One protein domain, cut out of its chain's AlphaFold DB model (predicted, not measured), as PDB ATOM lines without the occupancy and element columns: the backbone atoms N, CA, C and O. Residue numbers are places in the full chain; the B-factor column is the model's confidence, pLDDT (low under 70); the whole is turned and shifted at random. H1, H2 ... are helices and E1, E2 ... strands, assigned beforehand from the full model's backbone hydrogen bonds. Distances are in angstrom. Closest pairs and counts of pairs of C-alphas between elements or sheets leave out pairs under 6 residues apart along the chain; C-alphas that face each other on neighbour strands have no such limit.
ATOM      1  N   TRP A  67     182.658 167.211 204.187       44.53
ATOM      2  CA  TRP A  67     182.870 168.025 205.383       44.53
ATOM      3  C   TRP A  67     182.822 167.146 206.630       44.53
ATOM      4  O   TRP A  67     182.174 166.096 206.656       44.53
ATOM      5  N   LEU A  68     183.537 167.581 207.663       43.47
ATOM      6  CA  LEU A  68     183.585 166.939 208.971       43.47
ATOM      7  C   LEU A  68     182.570 167.623 209.884       43.47
ATOM      8  O   LEU A  68     182.710 168.808 210.189       43.47
ATOM      9  N   ASP A  69     181.562 166.883 210.335       45.88
ATOM     10  CA  ASP A  69     180.687 167.302 211.426       45.88
ATOM     11  C   ASP A  69     181.237 166.760 212.744       45.88
ATOM     12  O   ASP A  69     181.457 165.563 212.903       45.88
ATOM     13  N   LYS A  70     181.479 167.655 213.693       51.06
ATOM     14  CA  LYS A  70     182.021 167.332 215.011       51.06
ATOM     15  C   LYS A  70     180.932 166.959 216.033       51.06
ATOM     16  O   LYS A  70     181.268 166.644 217.168       51.06
ATOM     17  N   MET A  71     179.645 166.995 215.649       46.56
ATOM     18  CA  MET A  71     178.462 166.593 216.439       46.56
ATOM     19  C   MET A  71     178.509 166.986 217.932       46.56
ATOM     20  O   MET A  71     178.129 166.214 218.815       46.56
ATOM     21  N   TYR A  72     178.955 168.209 218.233       56.81
ATOM     22  CA  TYR A  72     178.933 168.771 219.586       56.81
ATOM     23  C   TYR A  72     177.742 169.719 219.769       56.81
ATOM     24  O   TYR A  72     177.240 170.319 218.827       56.81
ATOM     25  N   SER A  73     177.292 169.941 221.001       47.53
ATOM     26  CA  SER A  73     176.215 170.897 221.312       47.53
ATOM     27  C   SER A  73     176.661 172.375 221.291       47.53
ATOM     28  O   SER A  73     176.009 173.225 221.895       47.53
ATOM     29  N   ARG A  74     177.774 172.710 220.618       51.75
ATOM     30  CA  ARG A  74     178.395 174.048 220.627       51.75
ATOM     31  C   ARG A  74     178.452 174.669 219.221       51.75
ATOM     32  O   ARG A  74     178.200 174.010 218.223       51.75
ATOM     33  N   THR A  75     178.749 175.964 219.132       46.16
ATOM     34  CA  THR A  75     178.883 176.699 217.861       46.16
ATOM     35  C   THR A  75     180.219 176.346 217.175       46.16
ATOM     36  O   THR A  75     181.226 176.250 217.868       46.16
ATOM     37  N   GLN A  76     180.233 176.204 215.836       50.12
ATOM     38  CA  GLN A  76     181.371 175.767 214.979       50.12
ATOM     39  C   GLN A  76     181.641 174.247 214.893       50.12
ATOM     40  O   GLN A  76     182.782 173.790 214.944       50.12
ATOM     41  N   ASN A  77     180.591 173.447 214.693       53.75
ATOM     42  CA  ASN A  77     180.723 171.992 214.517       53.75
ATOM     43  C   ASN A  77     181.155 171.549 213.116       53.75
ATOM     44  O   ASN A  77     181.513 170.392 212.935       53.75
ATOM     45  N   ILE A  78     181.099 172.441 212.130       51.72
ATOM     46  CA  ILE A  78     181.337 172.109 210.727       51.72
ATOM     47  C   ILE A  78     182.771 172.514 210.396       51.72
ATOM     48  O   ILE A  78     183.117 173.693 210.474       51.72
ATOM     49  N   ALA A  79     183.608 171.538 210.055       54.72
ATOM     50  CA  ALA A  79     184.978 171.766 209.618       54.72
ATOM     51  C   ALA A  79     185.164 171.296 208.173       54.72
ATOM     52  O   ALA A  79     184.649 170.254 207.765       54.72
ATOM     53  N   SER A  80     185.932 172.074 207.405       48.25
ATOM     54  CA  SER A  80     186.472 171.601 206.130       48.25
ATOM     55  C   SER A  80     187.356 170.381 206.379       48.25
ATOM     56  O   SER A  80     188.083 170.346 207.373       48.25
ATOM     57  N   VAL A  81     187.323 169.406 205.471       52.25
ATOM     58  CA  VAL A  81     188.262 168.271 205.482       52.25
ATOM     59  C   VAL A  81     189.711 168.687 205.251       52.25
ATOM     60  O   VAL A  81     190.613 167.994 205.706       52.25
ATOM     61  N   ASP A  82     189.926 169.829 204.595       44.66
ATOM     62  CA  ASP A  82     191.260 170.381 204.326       44.66
ATOM     63  C   ASP A  82     191.777 171.255 205.482       44.66
ATOM     64  O   ASP A  82     192.914 171.727 205.469       44.66
ATOM     65  N   GLY A  83     190.930 171.506 206.486       53.28
ATOM     66  CA  GLY A  83     191.311 172.184 207.716       53.28
ATOM     67  C   GLY A  83     191.834 171.191 208.758       53.28
ATOM     68  O   GLY A  83     191.464 170.018 208.735       53.28
ATOM     69  N   PRO A  84     192.661 171.636 209.721       49.00
ATOM     70  CA  PRO A  84     193.061 170.778 210.825       49.00
ATOM     71  C   PRO A  84     191.817 170.250 211.557       49.00
ATOM     72  O   PRO A  84     190.952 171.023 211.993       49.00
ATOM     73  N   ALA A  85     191.726 168.924 211.692       52.91
ATOM     74  CA  ALA A  85     190.730 168.298 212.550       52.91
ATOM     75  C   ALA A  85     190.874 168.875 213.968       52.91
ATOM     76  O   ALA A  85     191.979 169.169 214.428       52.91
ATOM     77  N   GLY A  86     189.743 169.111 214.640       59.75
ATOM     78  CA  GLY A  86     189.780 169.630 216.008       59.75
ATOM     79  C   GLY A  86     190.403 168.609 216.958       59.75
ATOM     80  O   GLY A  86     190.729 167.495 216.558       59.75
ATOM     81  N   THR A  87     190.531 168.967 218.234       51.16
ATOM     82  CA  THR A  87     191.015 168.043 219.265       51.16
ATOM     83  C   THR A  87     190.232 166.729 219.227       51.16
ATOM     84  O   THR A  87     189.029 166.712 219.492       51.16
ATOM     85  N   LEU A  88     190.921 165.633 218.899       49.41
ATOM     86  CA  LEU A  88     190.376 164.283 218.986       49.41
ATOM     87  C   LEU A  88     190.102 163.976 220.460       49.41
ATOM     88  O   LEU A  88     191.006 164.017 221.297       49.41
ATOM     89  N   MET A  89     188.838 163.728 220.786       50.28
ATOM     90  CA  MET A  89     188.434 163.344 222.133       50.28
ATOM     91  C   MET A  89     188.682 161.850 222.363       50.28
ATOM     92  O   MET A  89     188.821 161.072 221.423       50.28
ATOM     93  N   THR A  90     188.679 161.434 223.631       45.59
ATOM     94  CA  THR A  90     188.711 160.015 224.036       45.59
ATOM     95  C   THR A  90     187.574 159.190 223.422       45.59
ATOM     96  O   THR A  90     187.721 157.986 223.231       45.59
ATOM     97  N   THR A  91     186.468 159.846 223.074       44.09
ATOM     98  CA  THR A  91     185.389 159.325 222.232       44.09
ATOM     99  C   THR A  91     185.248 160.239 221.024       44.09
ATOM    100  O   THR A  91     184.861 161.400 221.166       44.09
ATOM    101  N   ASP A  92     185.600 159.735 219.844       44.12
ATOM    102  CA  ASP A  92     185.581 160.533 218.623       44.12
ATOM    103  C   ASP A  92     184.145 160.758 218.117       44.12
ATOM    104  O   ASP A  92     183.388 159.807 217.912       44.12
ATOM    105  N   ASN A  93     183.781 162.026 217.920       51.38
ATOM    106  CA  ASN A  93     182.485 162.455 217.386       51.38
ATOM    107  C   ASN A  93     182.604 163.067 215.983       51.38
ATOM    108  O   ASN A  93     181.606 163.558 215.456       51.38
ATOM    109  N   HIS A  94     183.790 163.045 215.366       45.06
ATOM    110  CA  HIS A  94     183.947 163.464 213.978       45.06
ATOM    111  C   HIS A  94     183.212 162.481 213.056       45.06
ATOM    112  O   HIS A  94     183.499 161.284 213.030       45.06
ATOM    113  N   ARG A  95     182.244 162.977 212.285       49.47
ATOM    114  CA  ARG A  95     181.501 162.202 211.291       49.47
ATOM    115  C   ARG A  95     181.551 162.896 209.943       49.47
ATOM    116  O   ARG A  95     181.304 164.093 209.832       49.47
ATOM    117  N   ILE A  96     181.828 162.117 208.906       44.97
ATOM    118  CA  ILE A  96     181.585 162.539 207.529       44.97
ATOM    119  C   ILE A  96     180.081 162.401 207.302       44.97
ATOM    120  O   ILE A  96     179.532 161.305 207.414       44.97
ATOM    121  N   VAL A  97     179.399 163.513 207.040       46.41
ATOM    122  CA  VAL A  97     177.957 163.490 206.779       46.41
ATOM    123  C   VAL A  97     177.741 163.042 205.339       46.41
ATOM    124  O   VAL A  97     177.942 163.808 204.402       46.41
ATOM    125  N   LYS A  98     177.342 161.779 205.178       47.00
ATOM    126  CA  LYS A  98     176.875 161.197 203.919       47.00
ATOM    127  C   LYS A  98     175.392 160.879 204.061       47.00
ATOM    128  O   LYS A  98     174.965 160.316 205.069       47.00
ATOM    129  N   CYS A  99     174.600 161.270 203.077       51.16
ATOM    130  CA  CYS A  99     173.162 161.049 203.086       51.16
ATOM    131  C   CYS A  99     172.823 159.670 202.490       51.16
ATOM    132  O   CYS A  99     172.226 159.560 201.424       51.16
ATOM    133  N   ASP A 100     173.257 158.612 203.173       59.34
ATOM    134  CA  ASP A 100     172.838 157.236 202.886       59.34
ATOM    135  C   ASP A 100     171.533 156.912 203.627       59.34
ATOM    136  O   ASP A 100     171.112 157.655 204.518       59.34
ATOM    137  N   SER A 101     170.874 155.800 203.287       64.75
ATOM    138  CA  SER A 101     169.711 155.334 204.046       64.75
ATOM    139  C   SER A 101     170.062 155.123 205.518       64.75
ATOM    140  O   SER A 101     171.095 154.542 205.856       64.75
ATOM    141  N   VAL A 102     169.179 155.578 206.406       76.38
ATOM    142  CA  VAL A 102     169.380 155.467 207.852       76.38
ATOM    143  C   VAL A 102     168.213 154.764 208.521       76.38
ATOM    144  O   VAL A 102     167.054 154.928 208.145       76.38
ATOM    145  N   ILE A 103     168.525 153.989 209.554       77.62
ATOM    146  CA  ILE A 103     167.542 153.425 210.468       77.62
ATOM    147  C   ILE A 103     167.412 154.384 211.650       77.62
ATOM    148  O   ILE A 103     168.382 154.648 212.362       77.62
ATOM    149  N   LEU A 104     166.213 154.918 211.864       78.38
ATOM    150  CA  LEU A 104     165.868 155.692 213.050       78.38
ATOM    151  C   LEU A 104     165.337 154.756 214.132       78.38
ATOM    152  O   LEU A 104     164.395 153.994 213.900       78.38
ATOM    153  N   ASN A 105     165.903 154.875 215.332       78.12
ATOM    154  CA  ASN A 105     165.471 154.146 216.511       78.12
ATOM    155  C   ASN A 105     164.897 155.090 217.586       78.12
ATOM    156  O   ASN A 105     165.651 155.658 218.383       78.12
ATOM    157  N   PRO A 106     163.561 155.214 217.683       74.00
ATOM    158  CA  PRO A 106     162.919 156.012 218.725       74.00
ATOM    159  C   PRO A 106     163.136 155.468 220.144       74.00
ATOM    160  O   PRO A 106     163.129 156.243 221.094       74.00
ATOM    161  N   SER A 107     163.357 154.155 220.305       66.75
ATOM    162  CA  SER A 107     163.517 153.511 221.623       66.75
ATOM    163  C   SER A 107     164.801 153.938 222.336       66.75
ATOM    164  O   SER A 107     164.880 153.880 223.560       66.75
ATOM    165  N   HIS A 108     165.810 154.371 221.583       63.81
ATOM    166  CA  HIS A 108     167.091 154.822 222.111       63.81
ATOM    167  C   HIS A 108     167.234 156.329 221.889       63.81
ATOM    168  O   HIS A 108     168.091 156.769 221.138       63.81
ATOM    169  N   GLY A 109     166.323 157.129 222.450       61.62
ATOM    170  CA  GLY A 109     166.422 158.595 222.408       61.62
ATOM    171  C   GLY A 109     166.401 159.218 221.003       61.62
ATOM    172  O   GLY A 109     166.863 160.343 220.841       61.62
ATOM    173  N   GLY A 110     165.895 158.505 219.988       58.69
ATOM    174  CA  GLY A 110     165.844 158.995 218.607       58.69
ATOM    175  C   GLY A 110     167.170 158.903 217.848       58.69
ATOM    176  O   GLY A 110     167.348 159.601 216.852       58.69
ATOM    177  N   HIS A 111     168.107 158.061 218.288       65.94
ATOM    178  CA  HIS A 111     169.360 157.858 217.566       65.94
ATOM    179  C   HIS A 111     169.130 157.249 216.172       65.94
ATOM    180  O   HIS A 111     168.352 156.308 215.995       65.94
ATOM    181  N   THR A 112     169.844 157.779 215.178       65.12
ATOM    182  CA  THR A 112     169.904 157.248 213.813       65.12
ATOM    183  C   THR A 112     171.202 156.480 213.588       65.12
ATOM    184  O   THR A 112     172.249 156.768 214.181       65.12
ATOM    185  N   MET A 113     171.146 155.480 212.718       67.62
ATOM    186  CA  MET A 113     172.304 154.698 212.296       67.62
ATOM    187  C   MET A 113     172.267 154.460 210.793       67.62
ATOM    188  O   MET A 113     171.190 154.400 210.211       67.62
ATOM    189  N   SER A 114     173.433 154.301 210.173       69.06
ATOM    190  CA  SER A 114     173.509 153.892 208.767       69.06
ATOM    191  C   SER A 114     172.949 152.475 208.582       69.06
ATOM    192  O   SER A 114     172.981 151.660 209.506       69.06
ATOM    193  N   THR A 115     172.451 152.174 207.387       69.25
ATOM    194  CA  THR A 115     172.127 150.804 206.968       69.25
ATOM    195  C   THR A 115     173.354 149.912 206.781       69.25
ATOM    196  O   THR A 115     173.212 148.695 206.804       69.25
ATOM    197  N   ASP A 116     174.550 150.488 206.641       67.25
ATOM    198  CA  ASP A 116     175.795 149.736 206.411       67.25
ATOM    199  C   ASP A 116     176.441 149.219 207.705       67.25
ATOM    200  O   ASP A 116     177.439 148.500 207.678       67.25
ATOM    201  N   VAL A 117     175.898 149.604 208.862       67.69
ATOM    202  CA  VAL A 117     176.379 149.150 210.168       67.69
ATOM    203  C   VAL A 117     175.421 148.124 210.767       67.69
ATOM    204  O   VAL A 117     174.226 148.161 210.467       67.69
ATOM    205  N   PRO A 118     175.904 147.242 211.667       66.75
ATOM    206  CA  PRO A 118     175.038 146.294 212.352       66.75
ATOM    207  C   PRO A 118     173.816 146.985 212.964       66.75
ATOM    208  O   PRO A 118     173.942 148.003 213.663       66.75
ATOM    209  N   CYS A 119     172.646 146.418 212.664       67.12
ATOM    210  CA  CYS A 119     171.347 146.889 213.127       67.12
ATOM    211  C   CYS A 119     171.293 146.858 214.669       67.12
ATOM    212  O   CYS A 119     171.976 146.037 215.290       67.12
ATOM    213  N   PRO A 120     170.538 147.757 215.324       69.94
ATOM    214  CA  PRO A 120     170.515 147.825 216.770       69.94
ATOM    215  C   PRO A 120     169.684 146.657 217.308       69.94
ATOM    216  O   PRO A 120     168.867 146.070 216.599       69.94
ATOM    217  N   VAL A 121     169.858 146.348 218.590       70.75
ATOM    218  CA  VAL A 121     169.068 145.299 219.243       70.75
ATOM    219  C   VAL A 121     167.577 145.632 219.140       70.75
ATOM    220  O   VAL A 121     167.144 146.718 219.539       70.75
ATOM    221  N   ILE A 122     166.792 144.691 218.613       75.62
ATOM    222  CA  ILE A 122     165.335 144.799 218.578       75.62
ATOM    223  C   ILE A 122     164.803 144.531 219.986       75.62
ATOM    224  O   ILE A 122     165.079 143.498 220.586       75.62
ATOM    225  N   VAL A 123     164.027 145.473 220.520       73.12
ATOM    226  CA  VAL A 123     163.428 145.375 221.862       73.12
ATOM    227  C   VAL A 123     161.967 144.923 221.821       73.12
ATOM    228  O   VAL A 123     161.237 145.230 220.886       73.12
ATOM    229  N   ALA A 124     161.497 144.285 222.894       62.88
ATOM    230  CA  ALA A 124     160.148 143.724 223.047       62.88
ATOM    231  C   ALA A 124     158.963 144.653 222.718       62.88
ATOM    232  O   ALA A 124     157.884 144.164 222.389       62.88
ATOM    233  N   ARG A 125     159.140 145.978 222.819       68.31
ATOM    234  CA  ARG A 125     158.086 146.986 222.602       68.31
ATOM    235  C   ARG A 125     158.259 147.802 221.318       68.31
ATOM    236  O   ARG A 125     158.082 149.021 221.312       68.31
ATOM    237  N   GLN A 126     158.594 147.129 220.215       66.69
ATOM    238  CA  GLN A 126     158.587 147.743 218.878       66.69
ATOM    239  C   GLN A 126     157.198 148.236 218.439       66.69
ATOM    240  O   GLN A 126     157.100 149.043 217.524       66.69
ATOM    241  N   ASP A 127     156.116 147.792 219.082       63.22
ATOM    242  CA  ASP A 127     154.770 148.339 218.888       63.22
ATOM    243  C   ASP A 127     154.676 149.817 219.306       63.22
ATOM    244  O   ASP A 127     153.994 150.600 218.648       63.22
ATOM    245  N   LYS A 128     155.388 150.211 220.372       69.44
ATOM    246  CA  LYS A 128     155.371 151.583 220.909       69.44
ATOM    247  C   LYS A 128     156.484 152.468 220.369       69.44
ATOM    248  O   LYS A 128     156.335 153.685 220.350       69.44
ATOM    249  N   ALA A 129     157.596 151.870 219.961       72.25
ATOM    250  CA  ALA A 129     158.755 152.591 219.457       72.25
ATOM    251  C   ALA A 129     159.392 151.826 218.281       72.25
ATOM    252  O   ALA A 129     160.485 151.267 218.430       72.25
ATOM    253  N   PRO A 130     158.684 151.774 217.133       74.31
ATOM    254  CA  PRO A 130     159.112 151.017 215.966       74.31
ATOM    255  C   PRO A 130     160.367 151.617 215.340       74.31
ATOM    256  O   PRO A 130     160.548 152.834 215.321       74.31
ATOM    257  N   LEU A 131     161.208 150.758 214.776       82.38
ATOM    258  CA  LEU A 131     162.306 151.164 213.908       82.38
ATOM    259  C   LEU A 131     161.766 151.687 212.574       82.38
ATOM    260  O   LEU A 131     160.894 151.068 211.954       82.38
ATOM    261  N   TYR A 132     162.322 152.805 212.117       81.00
ATOM    262  CA  TYR A 132     161.979 153.404 210.833       81.00
ATOM    263  C   TYR A 132     163.164 153.353 209.882       81.00
ATOM    264  O   TYR A 132     164.286 153.648 210.276       81.00
ATOM    265  N   LEU A 133     162.896 153.039 208.621       81.00
ATOM    266  CA  LEU A 133     163.824 153.234 207.521       81.00
ATOM    267  C   LEU A 133     163.559 154.609 206.906       81.00
ATOM    268  O   LEU A 133     162.429 154.901 206.504       81.00
ATOM    269  N   ILE A 134     164.605 155.427 206.833       77.56
ATOM    270  CA  ILE A 134     164.613 156.716 206.148       77.56
ATOM    271  C   ILE A 134     165.471 156.568 204.892       77.56
ATOM    272  O   ILE A 134     166.622 156.132 204.963       77.56
ATOM    273  N   GLN A 135     164.901 156.921 203.745       74.62
ATOM    274  CA  GLN A 135     165.558 156.906 202.443       74.62
ATOM    275  C   GLN A 135     165.446 158.281 201.795       74.62
ATOM    276  O   GLN A 135     164.458 158.992 201.982       74.62
ATOM    277  N   TYR A 136     166.459 158.627 201.013       75.00
ATOM    278  CA  TYR A 136     166.559 159.903 200.323       75.00
ATOM    279  C   TYR A 136     166.534 159.645 198.821       75.00
ATOM    280  O   TYR A 136     167.249 158.769 198.333       75.00
ATOM    281  N   GLU A 137     165.715 160.396 198.091       71.50
ATOM    282  CA  GLU A 137     165.781 160.437 196.631       71.50
ATOM    283  C   GLU A 137     166.509 161.698 196.185       71.50
ATOM    284  O   GLU A 137     166.310 162.776 196.749       71.50
ATOM    285  N   TYR A 138     167.367 161.543 195.178       73.50
ATOM    286  CA  TYR A 138     168.177 162.624 194.635       73.50
ATOM    287  C   TYR A 138     167.726 162.974 193.236       73.50
ATOM    288  O   TYR A 138     167.554 162.096 192.388       73.50
ATOM    289  N   PHE A 139     167.626 164.271 192.970       73.75
ATOM    290  CA  PHE A 139     167.422 164.765 191.624       73.75
ATOM    291  C   PHE A 139     168.305 165.999 191.384       73.75
ATOM    292  O   PHE A 139     168.216 166.962 192.150       73.75
ATOM    293  N   PRO A 140     169.141 166.011 190.325       59.84
ATOM    294  CA  PRO A 140     170.179 167.028 190.146       59.84
ATOM    295  C   PRO A 140     169.689 168.472 189.946       59.84
ATOM    296  O   PRO A 140     170.517 169.367 189.875       59.84
ATOM    297  N   ASN A 141     168.381 168.727 189.865       69.69
ATOM    298  CA  ASN A 141     167.793 170.065 189.734       69.69
ATOM    299  C   ASN A 141     166.427 170.120 190.429       69.69
ATOM    300  O   ASN A 141     165.392 170.358 189.802       69.69
ATOM    301  N   VAL A 142     166.403 169.821 191.723       73.56
ATOM    302  CA  VAL A 142     165.171 169.865 192.508       73.56
ATOM    303  C   VAL A 142     164.747 171.305 192.770       73.56
ATOM    304  O   VAL A 142     165.485 172.107 193.337       73.56
ATOM    305  N   SER A 143     163.526 171.626 192.349       79.56
ATOM    306  CA  SER A 143     162.847 172.873 192.689       79.56
ATOM    307  C   SER A 143     161.768 172.563 193.716       79.56
ATOM    308  O   SER A 143     160.801 171.869 193.406       79.56
ATOM    309  N   ILE A 144     161.943 173.058 194.942       81.25
ATOM    310  CA  ILE A 144     160.995 172.838 196.039       81.25
ATOM    311  C   ILE A 144     160.199 174.126 196.255       81.25
ATOM    312  O   ILE A 144     160.797 175.145 196.606       81.25
ATOM    313  N   PRO A 145     158.868 174.116 196.057       84.94
ATOM    314  CA  PRO A 145     158.054 175.302 196.272       84.94
ATOM    315  C   PRO A 145     157.985 175.644 197.764       84.94
ATOM    316  O   PRO A 145     157.691 174.791 198.611       84.94
ATOM    317  N   ILE A 146     158.242 176.913 198.078       86.19
ATOM    318  CA  ILE A 146     158.001 177.504 199.395       86.19
ATOM    319  C   ILE A 146     156.652 178.217 199.324       86.19
ATOM    320  O   ILE A 146     156.409 178.985 198.396       86.19
ATOM    321  N   TYR A 147     155.782 177.927 200.282       89.94
ATOM    322  CA  TYR A 147     154.455 178.519 200.386       89.94
ATOM    323  C   TYR A 147     154.418 179.522 201.533       89.94
ATOM    324  O   TYR A 147     155.115 179.359 202.533       89.94
ATOM    325  N   ASP A 148     153.536 180.514 201.436       86.75
ATOM    326  CA  ASP A 148     153.377 181.550 202.468       86.75
ATOM    327  C   ASP A 148     152.878 180.992 203.815       86.75
ATOM    328  O   ASP A 148     152.993 181.639 204.852       86.75
ATOM    329  N   THR A 149     152.323 179.778 203.809       92.44
ATOM    330  CA  THR A 149     151.870 179.049 205.000       92.44
ATOM    331  C   THR A 149     152.967 178.218 205.666       92.44
ATOM    332  O   THR A 149     152.725 177.636 206.727       92.44
ATOM    333  N   ASP A 150     154.158 178.123 205.066       85.50
ATOM    334  CA  ASP A 150     155.252 177.335 205.623       85.50
ATOM    335  C   ASP A 150     155.807 177.986 206.894       85.50
ATOM    336  O   ASP A 150     156.054 179.190 206.969       85.50
ATOM    337  N   SER A 151     156.073 177.161 207.906       91.75
ATOM    338  CA  SER A 151     156.787 177.618 209.095       91.75
ATOM    339  C   SER A 151     158.241 177.959 208.762       91.75
ATOM    340  O   SER A 151     158.835 177.394 207.842       91.75
ATOM    341  N   GLU A 152     158.869 178.815 209.568       88.25
ATOM    342  CA  GLU A 152     160.285 179.169 209.396       88.25
ATOM    343  C   GLU A 152     161.199 177.927 209.351       88.25
ATOM    344  O   GLU A 152     162.159 177.866 208.583       88.25
ATOM    345  N   VAL A 153     160.866 176.891 210.128       80.56
ATOM    346  CA  VAL A 153     161.584 175.609 210.129       80.56
ATOM    347  C   VAL A 153     161.382 174.853 208.815       80.56
ATOM    348  O   VAL A 153     162.347 174.336 208.258       80.56
ATOM    349  N   MET A 154     160.154 174.815 208.290       77.31
ATOM    350  CA  MET A 154     159.843 174.157 207.018       77.31
ATOM    351  C   MET A 154     160.589 174.816 205.856       77.31
ATOM    352  O   MET A 154     161.175 174.122 205.029       77.31
ATOM    353  N   ILE A 155     160.646 176.149 205.839       84.69
ATOM    354  CA  ILE A 155     161.402 176.913 204.839       84.69
ATOM    355  C   ILE A 155     162.882 176.513 204.870       84.69
ATOM    356  O   ILE A 155     163.454 176.201 203.825       84.69
ATOM    357  N   ARG A 156     163.493 176.444 206.061       81.69
ATOM    358  CA  ARG A 156     164.894 176.013 206.218       81.69
ATOM    359  C   ARG A 156     165.114 174.584 205.721       81.69
ATOM    360  O   ARG A 156     166.095 174.331 205.027       81.69
ATOM    361  N   ILE A 157     164.202 173.658 206.026       79.50
ATOM    362  CA  ILE A 157     164.283 172.269 205.543       79.50
ATOM    363  C   ILE A 157     164.218 172.230 204.012       79.50
ATOM    364  O   ILE A 157     165.082 171.617 203.388       79.50
ATOM    365  N   LYS A 158     163.260 172.934 203.393       82.88
ATOM    366  CA  LYS A 158     163.108 173.001 201.930       82.88
ATOM    367  C   LYS A 158     164.340 173.595 201.241       82.88
ATOM    368  O   LYS A 158     164.766 173.090 200.208       82.88
ATOM    369  N   GLN A 159     164.951 174.625 201.825       83.19
ATOM    370  CA  GLN A 159     166.191 175.213 201.310       83.19
ATOM    371  C   GLN A 159     167.362 174.225 201.357       83.19
ATOM    372  O   GLN A 159     168.089 174.093 200.375       83.19
ATOM    373  N   ILE A 160     167.525 173.502 202.471       79.31
ATOM    374  CA  ILE A 160     168.574 172.483 202.614       79.31
ATOM    375  C   ILE A 160     168.337 171.326 201.640       79.31
ATOM    376  O   ILE A 160     169.279 170.879 200.991       79.31
ATOM    377  N   MET A 161     167.090 170.873 201.491       75.62
ATOM    378  CA  MET A 161     166.730 169.829 200.530       75.62
ATOM    379  C   MET A 161     167.058 170.250 199.093       75.62
ATOM    380  O   MET A 161     167.692 169.485 198.370       75.62
ATOM    381  N   ALA A 162     166.717 171.480 198.698       81.69
ATOM    382  CA  ALA A 162     167.051 172.002 197.375       81.69
ATOM    383  C   ALA A 162     168.567 172.128 197.159       81.69
ATOM    384  O   ALA A 162     169.071 171.762 196.101       81.69
ATOM    385  N   TRP A 163     169.307 172.586 198.172       75.81
ATOM    386  CA  TRP A 163     170.762 172.733 198.100       75.81
ATOM    387  C   TRP A 163     171.500 171.390 198.002       75.81
ATOM    388  O   TRP A 163     172.463 171.272 197.248       75.81
ATOM    389  N   LEU A 164     171.031 170.372 198.726       68.38
ATOM    390  CA  LEU A 164     171.592 169.017 198.703       68.38
ATOM    391  C   LEU A 164     171.059 168.157 197.541       68.38
ATOM    392  O   LEU A 164     171.474 167.008 197.398       68.38
ATOM    393  N   GLY A 165     170.138 168.683 196.725       75.88
ATOM    394  CA  GLY A 165     169.504 167.947 195.628       75.88
ATOM    395  C   GLY A 165     168.596 166.802 196.088       75.88
ATOM    396  O   GLY A 165     168.385 165.856 195.331       75.88
ATOM    397  N   ILE A 166     168.080 166.864 197.319       75.88
ATOM    398  CA  ILE A 166     167.163 165.870 197.888       75.88
ATOM    399  C   ILE A 166     165.750 166.193 197.397       75.88
ATOM    400  O   ILE A 166     165.168 167.200 197.800       75.88
ATOM    401  N   SER A 167     165.191 165.342 196.537       77.12
ATOM    402  CA  SER A 167     163.823 165.494 196.028       77.12
ATOM    403  C   SER A 167     162.777 165.081 197.046       77.12
ATOM    404  O   SER A 167     161.742 165.731 197.159       77.12
ATOM    405  N   ASP A 168     163.041 163.994 197.768       72.06
ATOM    406  CA  ASP A 168     162.082 163.403 198.689       72.06
ATOM    407  C   ASP A 168     162.797 162.682 199.836       72.06
ATOM    408  O   ASP A 168     163.898 162.146 199.674       72.06
ATOM    409  N   ILE A 169     162.154 162.676 201.002       74.75
ATOM    410  CA  ILE A 169     162.600 161.960 202.196       74.75
ATOM    411  C   ILE A 169     161.511 160.954 202.541       74.75
ATOM    412  O   ILE A 169     160.494 161.280 203.154       74.75
ATOM    413  N   LYS A 170     161.735 159.701 202.154       73.56
ATOM    414  CA  LYS A 170     160.791 158.612 202.392       73.56
ATOM    415  C   LYS A 170     161.064 158.009 203.753       73.56
ATOM    416  O   LYS A 170     162.173 157.563 204.033       73.56
ATOM    417  N   MET A 171     160.041 157.961 204.596       75.69
ATOM    418  CA  MET A 171     160.123 157.365 205.923       75.69
ATOM    419  C   MET A 171     159.025 156.323 206.092       75.69
ATOM    420  O   MET A 171     157.849 156.610 205.879       75.69
ATOM    421  N   ARG A 172     159.400 155.110 206.503       82.00
ATOM    422  CA  ARG A 172     158.434 154.059 206.850       82.00
ATOM    423  C   ARG A 172     158.926 153.189 207.994       82.00
ATOM    424  O   ARG A 172     160.126 153.069 208.212       82.00
ATOM    425  N   MET A 173     158.003 152.535 208.691       83.06
ATOM    426  CA  MET A 173     158.354 151.489 209.654       83.06
ATOM    427  C   MET A 173     158.979 150.280 208.943       83.06
ATOM    428  O   MET A 173     158.643 149.979 207.788       83.06
ATOM    429  N   LEU A 174     159.855 149.565 209.650       84.81
ATOM    430  CA  LEU A 174     160.323 148.253 209.211       84.81
ATOM    431  C   LEU A 174     159.180 147.227 209.225       84.81
ATOM    432  O   LEU A 174     158.305 147.233 210.100       84.81
ATOM    433  N   LYS A 175     159.189 146.347 208.226       86.88
ATOM    434  CA  LYS A 175     158.247 145.237 208.062       86.88
ATOM    435  C   LYS A 175     158.641 144.061 208.953       86.88
ATOM    436  O   LYS A 175     159.789 143.936 209.364       86.88
ATOM    437  N   VAL A 176     157.691 143.163 209.212       85.25
ATOM    438  CA  VAL A 176     157.914 141.945 210.015       85.25
ATOM    439  C   VAL A 176     159.025 141.076 209.417       85.25
ATOM    440  O   VAL A 176     159.907 140.644 210.149       85.25
ATOM    441  N   GLU A 177     159.040 140.903 208.096       86.81
ATOM    442  CA  GLU A 177     160.093 140.170 207.373       86.81
ATOM    443  C   GLU A 177     161.486 140.792 207.580       86.81
ATOM    444  O   GLU A 177     162.468 140.086 207.787       86.81
ATOM    445  N   GLU A 178     161.572 142.126 207.585       87.25
ATOM    446  CA  GLU A 178     162.826 142.853 207.817       87.25
ATOM    447  C   GLU A 178     163.286 142.697 209.275       87.25
ATOM    448  O   GLU A 178     164.467 142.481 209.539       87.25
ATOM    449  N   LEU A 179     162.349 142.751 210.229       86.88
ATOM    450  CA  LEU A 179     162.625 142.555 211.654       86.88
ATOM    451  C   LEU A 179     163.075 141.120 211.966       86.88
ATOM    452  O   LEU A 179     163.972 140.936 212.785       86.88
ATOM    453  N   LEU A 180     162.492 140.115 211.307       87.88
ATOM    454  CA  LEU A 180     162.904 138.714 211.429       87.88
ATOM    455  C   LEU A 180     164.358 138.517 211.005       87.88
ATOM    456  O   LEU A 180     165.137 137.921 211.748       87.88
ATOM    457  N   LEU A 181     164.731 139.080 209.852       86.88
ATOM    458  CA  LEU A 181     166.098 139.014 209.341       86.88
ATOM    459  C   LEU A 181     167.099 139.682 210.281       86.88
ATOM    460  O   LEU A 181     168.153 139.116 210.562       86.88
ATOM    461  N   ILE A 182     166.761 140.860 210.810       85.38
ATOM    462  CA  ILE A 182     167.605 141.555 211.793       85.38
ATOM    463  C   ILE A 182     167.793 140.699 213.053       85.38
ATOM    464  O   ILE A 182     168.886 140.639 213.618       85.38
ATOM    465  N   GLN A 183     166.740 140.008 213.478       85.25
ATOM    466  CA  GLN A 183     166.762 139.136 214.645       85.25
ATOM    467  C   GLN A 183     167.434 137.776 214.373       85.25
ATOM    468  O   GLN A 183     167.536 136.956 215.280       85.25
ATOM    469  N   GLY A 184     167.958 137.546 213.164       86.00
ATOM    470  CA  GLY A 184     168.711 136.343 212.804       86.00
ATOM    471  C   GLY A 184     167.851 135.153 212.399       86.00
ATOM    472  O   GLY A 184     168.372 134.050 212.251       86.00
ATOM    473  N   PHE A 185     166.544 135.349 212.221       88.88
ATOM    474  CA  PHE A 185     165.689 134.319 211.649       88.88
ATOM    475  C   PHE A 185     165.893 134.249 210.132       88.88
ATOM    476  O   PHE A 185     166.113 135.263 209.466       88.88
ATOM    477  N   GLY A 186     165.831 133.036 209.580       87.00
ATOM    478  CA  GLY A 186     165.955 132.816 208.139       87.00
ATOM    479  C   GLY A 186     164.820 133.470 207.344       87.00
ATOM    480  O   GLY A 186     163.740 133.720 207.875       87.00
ATOM    481  N   LYS A 187     165.047 133.695 206.041       85.75
ATOM    482  CA  LYS A 187     164.029 134.241 205.117       85.75
ATOM    483  C   LYS A 187     162.755 133.394 205.062       85.75
ATOM    484  O   LYS A 187     161.680 133.936 204.846       85.75
ATOM    485  N   ASP A 188     162.896 132.093 205.292       89.19
ATOM    486  CA  ASP A 188     161.801 131.125 205.234       89.19
ATOM    487  C   ASP A 188     161.088 130.951 206.588       89.19
ATOM    488  O   ASP A 188     160.189 130.120 206.718       89.19
ATOM    489  N   TYR A 189     161.480 131.713 207.618       89.62
ATOM    490  CA  TYR A 189     160.878 131.629 208.945       89.62
ATOM    491  C   TYR A 189     159.488 132.274 208.955       89.62
ATOM    492  O   TYR A 189     159.341 133.477 208.736       89.62
ATOM    493  N   GLN A 190     158.464 131.474 209.246       87.25
ATOM    494  CA  GLN A 190     157.074 131.923 209.280       87.25
ATOM    495  C   GLN A 190     156.623 132.179 210.720       87.25
ATOM    496  O   GLN A 190     156.845 131.366 211.615       87.25
ATOM    497  N   LEU A 191     155.975 133.325 210.936       87.19
ATOM    498  CA  LEU A 191     155.300 133.648 212.189       87.19
ATOM    499  C   LEU A 191     153.795 133.715 211.951       87.19
ATOM    500  O   LEU A 191     153.330 134.542 211.167       87.19
ATOM    501  N   ASP A 192     153.040 132.927 212.702       88.38
ATOM    502  CA  ASP A 192     151.582 133.001 212.702       88.38
ATOM    503  C   ASP A 192     151.062 134.063 213.680       88.38
ATOM    504  O   ASP A 192     151.692 134.388 214.690       88.38
ATOM    505  N   GLY A 193     149.877 134.595 213.379       87.94
ATOM    506  CA  GLY A 193     149.165 135.555 214.221       87.94
ATOM    507  C   GLY A 193     149.058 136.953 213.616       87.94
ATOM    508  O   GLY A 193     149.265 137.168 212.422       87.94
ATOM    509  N   THR A 194     148.674 137.923 214.447       88.94
ATOM    510  CA  THR A 194     148.502 139.313 214.004       88.94
ATOM    511  C   THR A 194     149.851 140.027 213.875       88.94
ATOM    512  O   THR A 194     150.820 139.663 214.536       88.94
ATOM    513  N   GLN A 195     149.927 141.116 213.096       81.25
ATOM    514  CA  GLN A 195     151.168 141.908 212.994       81.25
ATOM    515  C   GLN A 195     151.657 142.442 214.352       81.25
ATOM    516  O   GLN A 195     152.860 142.612 214.552       81.25
ATOM    517  N   ALA A 196     150.741 142.731 215.282       80.44
ATOM    518  CA  ALA A 196     151.093 143.179 216.626       80.44
ATOM    519  C   ALA A 196     151.747 142.047 217.432       80.44
ATOM    520  O   ALA A 196     152.790 142.260 218.055       80.44
ATOM    521  N   ASP A 197     151.185 140.839 217.356       84.25
ATOM    522  CA  ASP A 197     151.734 139.655 218.020       84.25
ATOM    523  C   ASP A 197     153.089 139.268 217.432       84.25
ATOM    524  O   ASP A 197     154.045 139.061 218.176       84.25
ATOM    525  N   GLN A 198     153.218 139.284 216.104       86.56
ATOM    526  CA  GLN A 198     154.478 139.012 215.413       86.56
ATOM    527  C   GLN A 198     155.587 139.971 215.868       86.56
ATOM    528  O   GLN A 198     156.666 139.531 216.262       86.56
ATOM    529  N   LYS A 199     155.324 141.287 215.900       83.69
ATOM    530  CA  LYS A 199     156.294 142.286 216.389       83.69
ATOM    531  C   LYS A 199     156.674 142.052 217.853       83.69
ATOM    532  O   LYS A 199     157.847 142.171 218.209       83.69
ATOM    533  N   LYS A 200     155.698 141.692 218.692       83.69
ATOM    534  CA  LYS A 200     155.925 141.347 220.100       83.69
ATOM    535  C   LYS A 200     156.789 140.091 220.240       83.69
ATOM    536  O   LYS A 200     157.680 140.075 221.084       83.69
ATOM    537  N   PHE A 201     156.553 139.049 219.445       87.75
ATOM    538  CA  PHE A 201     157.346 137.819 219.485       87.75
ATOM    539  C   PHE A 201     158.786 138.067 219.051       87.75
ATOM    540  O   PHE A 201     159.702 137.665 219.762       87.75
ATOM    541  N   ILE A 202     158.993 138.808 217.960       87.25
ATOM    542  CA  ILE A 202     160.338 139.139 217.477       87.25
ATOM    543  C   ILE A 202     161.111 139.911 218.545       87.25
ATOM    544  O   ILE A 202     162.222 139.521 218.891       87.25
ATOM    545  N   GLY A 203     160.513 140.948 219.138       81.81
ATOM    546  CA  GLY A 203     161.199 141.745 220.155       81.81
ATOM    547  C   GLY A 203     161.490 141.010 221.473       81.81
ATOM    548  O   GLY A 203     162.341 141.466 222.230       81.81
ATOM    549  N   ASN A 204     160.788 139.910 221.776       85.88
ATOM    550  CA  ASN A 204     161.048 139.069 222.957       85.88
ATOM    551  C   ASN A 204     161.918 137.843 222.651       85.88
ATOM    552  O   ASN A 204     162.264 137.093 223.562       85.88
ATOM    553  N   SER A 205     162.229 137.601 221.382       87.12
ATOM    554  CA  SER A 205     163.040 136.461 220.980       87.12
ATOM    555  C   SER A 205     164.524 136.694 221.271       87.12
ATOM    556  O   SER A 205     164.978 137.823 221.461       87.12
ATOM    557  N   VAL A 206     165.296 135.611 221.262       84.50
ATOM    558  CA  VAL A 206     166.762 135.647 221.299       84.50
ATOM    559  C   VAL A 206     167.278 135.350 219.893       84.50
ATOM    560  O   VAL A 206     166.718 134.497 219.209       84.50
ATOM    561  N   HIS A 207     168.338 136.043 219.472       87.88
ATOM    562  CA  HIS A 207     168.956 135.834 218.163       87.88
ATOM    563  C   HIS A 207     169.443 134.374 218.026       87.88
ATOM    564  O   HIS A 207     170.299 133.988 218.826       87.88
ATOM    565  N   PRO A 208     168.955 133.565 217.059       88.69
ATOM    566  CA  PRO A 208     169.161 132.108 217.014       88.69
ATOM    567  C   PRO A 208     170.619 131.628 217.033       88.69
ATOM    568  O   PRO A 208     170.912 130.607 217.651       88.69
ATOM    569  N   LEU A 209     171.545 132.392 216.445       86.69
ATOM    570  CA  LEU A 209     172.976 132.053 216.453       86.69
ATOM    571  C   LEU A 209     173.583 132.047 217.868       86.69
ATOM    572  O   LEU A 209     174.564 131.354 218.123       86.69
ATOM    573  N   VAL A 210     173.016 132.808 218.810       87.25
ATOM    574  CA  VAL A 210     173.526 132.878 220.190       87.25
ATOM    575  C   VAL A 210     173.366 131.538 220.922       87.25
ATOM    576  O   VAL A 210     174.384 130.989 221.347       87.25
ATOM    577  N   PRO A 211     172.148 130.970 221.077       89.56
ATOM    578  CA  PRO A 211     171.990 129.661 221.696       89.56
ATOM    579  C   PRO A 211     172.657 128.545 220.885       89.56
ATOM    580  O   PRO A 211     173.167 127.610 221.492       89.56
ATOM    581  N   GLU A 212     172.718 128.643 219.553       89.00
ATOM    582  CA  GLU A 212     173.431 127.671 218.715       89.00
ATOM    583  C   GLU A 212     174.914 127.570 219.100       89.00
ATOM    584  O   GLU A 212     175.392 126.497 219.473       89.00
ATOM    585  N   HIS A 213     175.632 128.697 219.113       91.00
ATOM    586  CA  HIS A 213     177.041 128.712 219.503       91.00
ATOM    587  C   HIS A 213     177.258 128.331 220.972       91.00
ATOM    588  O   HIS A 213     178.264 127.698 221.294       91.00
ATOM    589  N   TRP A 214     176.322 128.664 221.868       92.25
ATOM    590  CA  TRP A 214     176.384 128.204 223.259       92.25
ATOM    591  C   TRP A 214     176.284 126.684 223.362       92.25
ATOM    592  O   TRP A 214     177.070 126.076 224.086       92.25
ATOM    593  N   ILE A 215     175.356 126.066 222.630       94.25
ATOM    594  CA  ILE A 215     175.176 124.612 222.622       94.25
ATOM    595  C   ILE A 215     176.418 123.922 222.057       94.25
ATOM    596  O   ILE A 215     176.881 122.951 222.655       94.25
ATOM    597  N   ILE A 216     176.985 124.431 220.959       93.88
ATOM    598  CA  ILE A 216     178.221 123.894 220.369       93.88
ATOM    599  C   ILE A 216     179.356 123.934 221.402       93.88
ATOM    600  O   ILE A 216     179.903 122.888 221.743       93.88
ATOM    601  N   ALA A 217     179.623 125.102 221.993       94.56
ATOM    602  CA  ALA A 217     180.704 125.264 222.967       94.56
ATOM    603  C   ALA A 217     180.503 124.411 224.237       94.56
ATOM    604  O   ALA A 217     181.452 123.840 224.779       94.56
ATOM    605  N   MET A 218     179.264 124.300 224.732       94.81
ATOM    606  CA  MET A 218     178.949 123.441 225.878       94.81
ATOM    607  C   MET A 218     179.138 121.958 225.547       94.81
ATOM    608  O   MET A 218     179.618 121.203 226.392       94.81
ATOM    609  N   THR A 219     178.784 121.546 224.329       95.62
ATOM    610  CA  THR A 219     178.914 120.160 223.869       95.62
ATOM    611  C   THR A 219     180.380 119.772 223.706       95.62
ATOM    612  O   THR A 219     180.775 118.721 224.200       95.62
ATOM    613  N   GLU A 220     181.200 120.630 223.096       94.12
ATOM    614  CA  GLU A 220     182.651 120.425 222.972       94.12
ATOM    615  C   GLU A 220     183.293 120.217 224.345       94.12
ATOM    616  O   GLU A 220     183.946 119.201 224.588       94.12
ATOM    617  N   LYS A 221     182.995 121.108 225.295       93.56
ATOM    618  CA  LYS A 221     183.495 120.998 226.668       93.56
ATOM    619  C   LYS A 221     183.011 119.730 227.377       93.56
ATOM    620  O   LYS A 221     183.749 119.129 228.154       93.56
TER     621      LYS A 221
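Overview. This is residues 67 to 221 of the 229 residues of the protein "DNA (cytosine-5-)-methyltransferase" of Pedobacter sp (UniProt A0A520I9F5). A small, strongly twisted antiparallel sheet, E4 E3 E5 E6, makes the middle of a loose model, with its long E5-E6 ribbon running between helix H1 at one end and the helix pair H2 and H3 beyond the other. H4 sticks out past that pair with residues 211 to 221, and the small hairpin E1-E2 forms a separate lobe with the loop of residues 81 to 96. The printed part has 155 residues with six named strands and four named helices, in the order E1 E2 E3 E4 E5 H1 E6 H2 H3 H4; the class is mixed, helices and strands, and under half of the residues are in named elements. The whole is loose, with a radius of gyration of the C-alphas of 20.7 A, and spans 61 by 42 by 27 A.

Arrangement. The larger sheet runs E4, residues 111 to 114, E3, residues 102 to 105, E5, residues 132 to 138, and E6, residues 166 to 173, with E4 and E6 as edge strands. E5 and E6 are antiparallel at 162 degrees between their directions; N 135 and O 170 are 2.8 A apart, within hydrogen-bond range, as are N 172 and O 133 at 3.0 A. E3 and E5 are antiparallel at 153 degrees, with N 104 and O 132 within hydrogen-bond range at 2.8 A. E3 and E4 form a hairpin at 152 degrees, with N 103 and O 113 within hydrogen-bond range at 2.8 A. From edge to edge the strands' lines turn by 69 degrees. H1, residues 152 to 163, is on this sheet at a height over the sheet of 10.0 A. It lies over none of the strands, but only just, for 2 of its 12 C-alphas fall on E6; the closest C-alphas of the two, those of Met 161 and Ser 167, are 6.9 A apart. H2, residues 176 to 182, and H3, residues 195 to 204, are not on the sheet. They touch, with the C-alphas of Leu 180 and Ile 202 closest at 6.6 A, and run the same way at a shallow tilt of 17 degrees. H4, residues 209 to 221, touches no helix and is apart from H3. E1, residues 67 to 69, and E2, residues 78 to 80, form a hairpin, antiparallel at 150 degrees, with N 68 and O 79 within hydrogen-bond range at 2.9 A. E1 and E2 are apart from E3. Residues 95 to 96 pair antiparallel with residues 68 to 69 of E1. In H1, H2, H3 and H4 every O i to N i+4 pair is within hydrogen-bond range.

Along the chain. E6 is 20.6 A long and E5 19.6 A; E6 begins at C-alpha 166, (167.163, 165.870, 197.888). E3 is 9.6 A and E4 10.5 A, while E1 is 6.5 A and E2 6.9 A. E1 begins at C-alpha 67, (182.870, 168.025, 205.383). H1 measures 16.7 A, H2 9.9 A, H3 14.3 A and H4 18.4 A, ending at C-alpha 221, (183.495, 120.998, 226.668).

Size, cuts and confidence. The two C-alphas farthest apart, those of Asp 148 and Lys 221, are 71.8 A apart. The printed part has no cut. The long links are E2 to E3 with 21 residues, E4 to E5 with 17, E5 to H1 with 13 and H2 to H3 with 12. The mean pLDDT of the printed part is 73.4; 57 residues are under 70, namely 67 to 101, 107 to 120, 124 to 128, 140 to 141 and 164. H4 has a mean of 92, and E1 of 45.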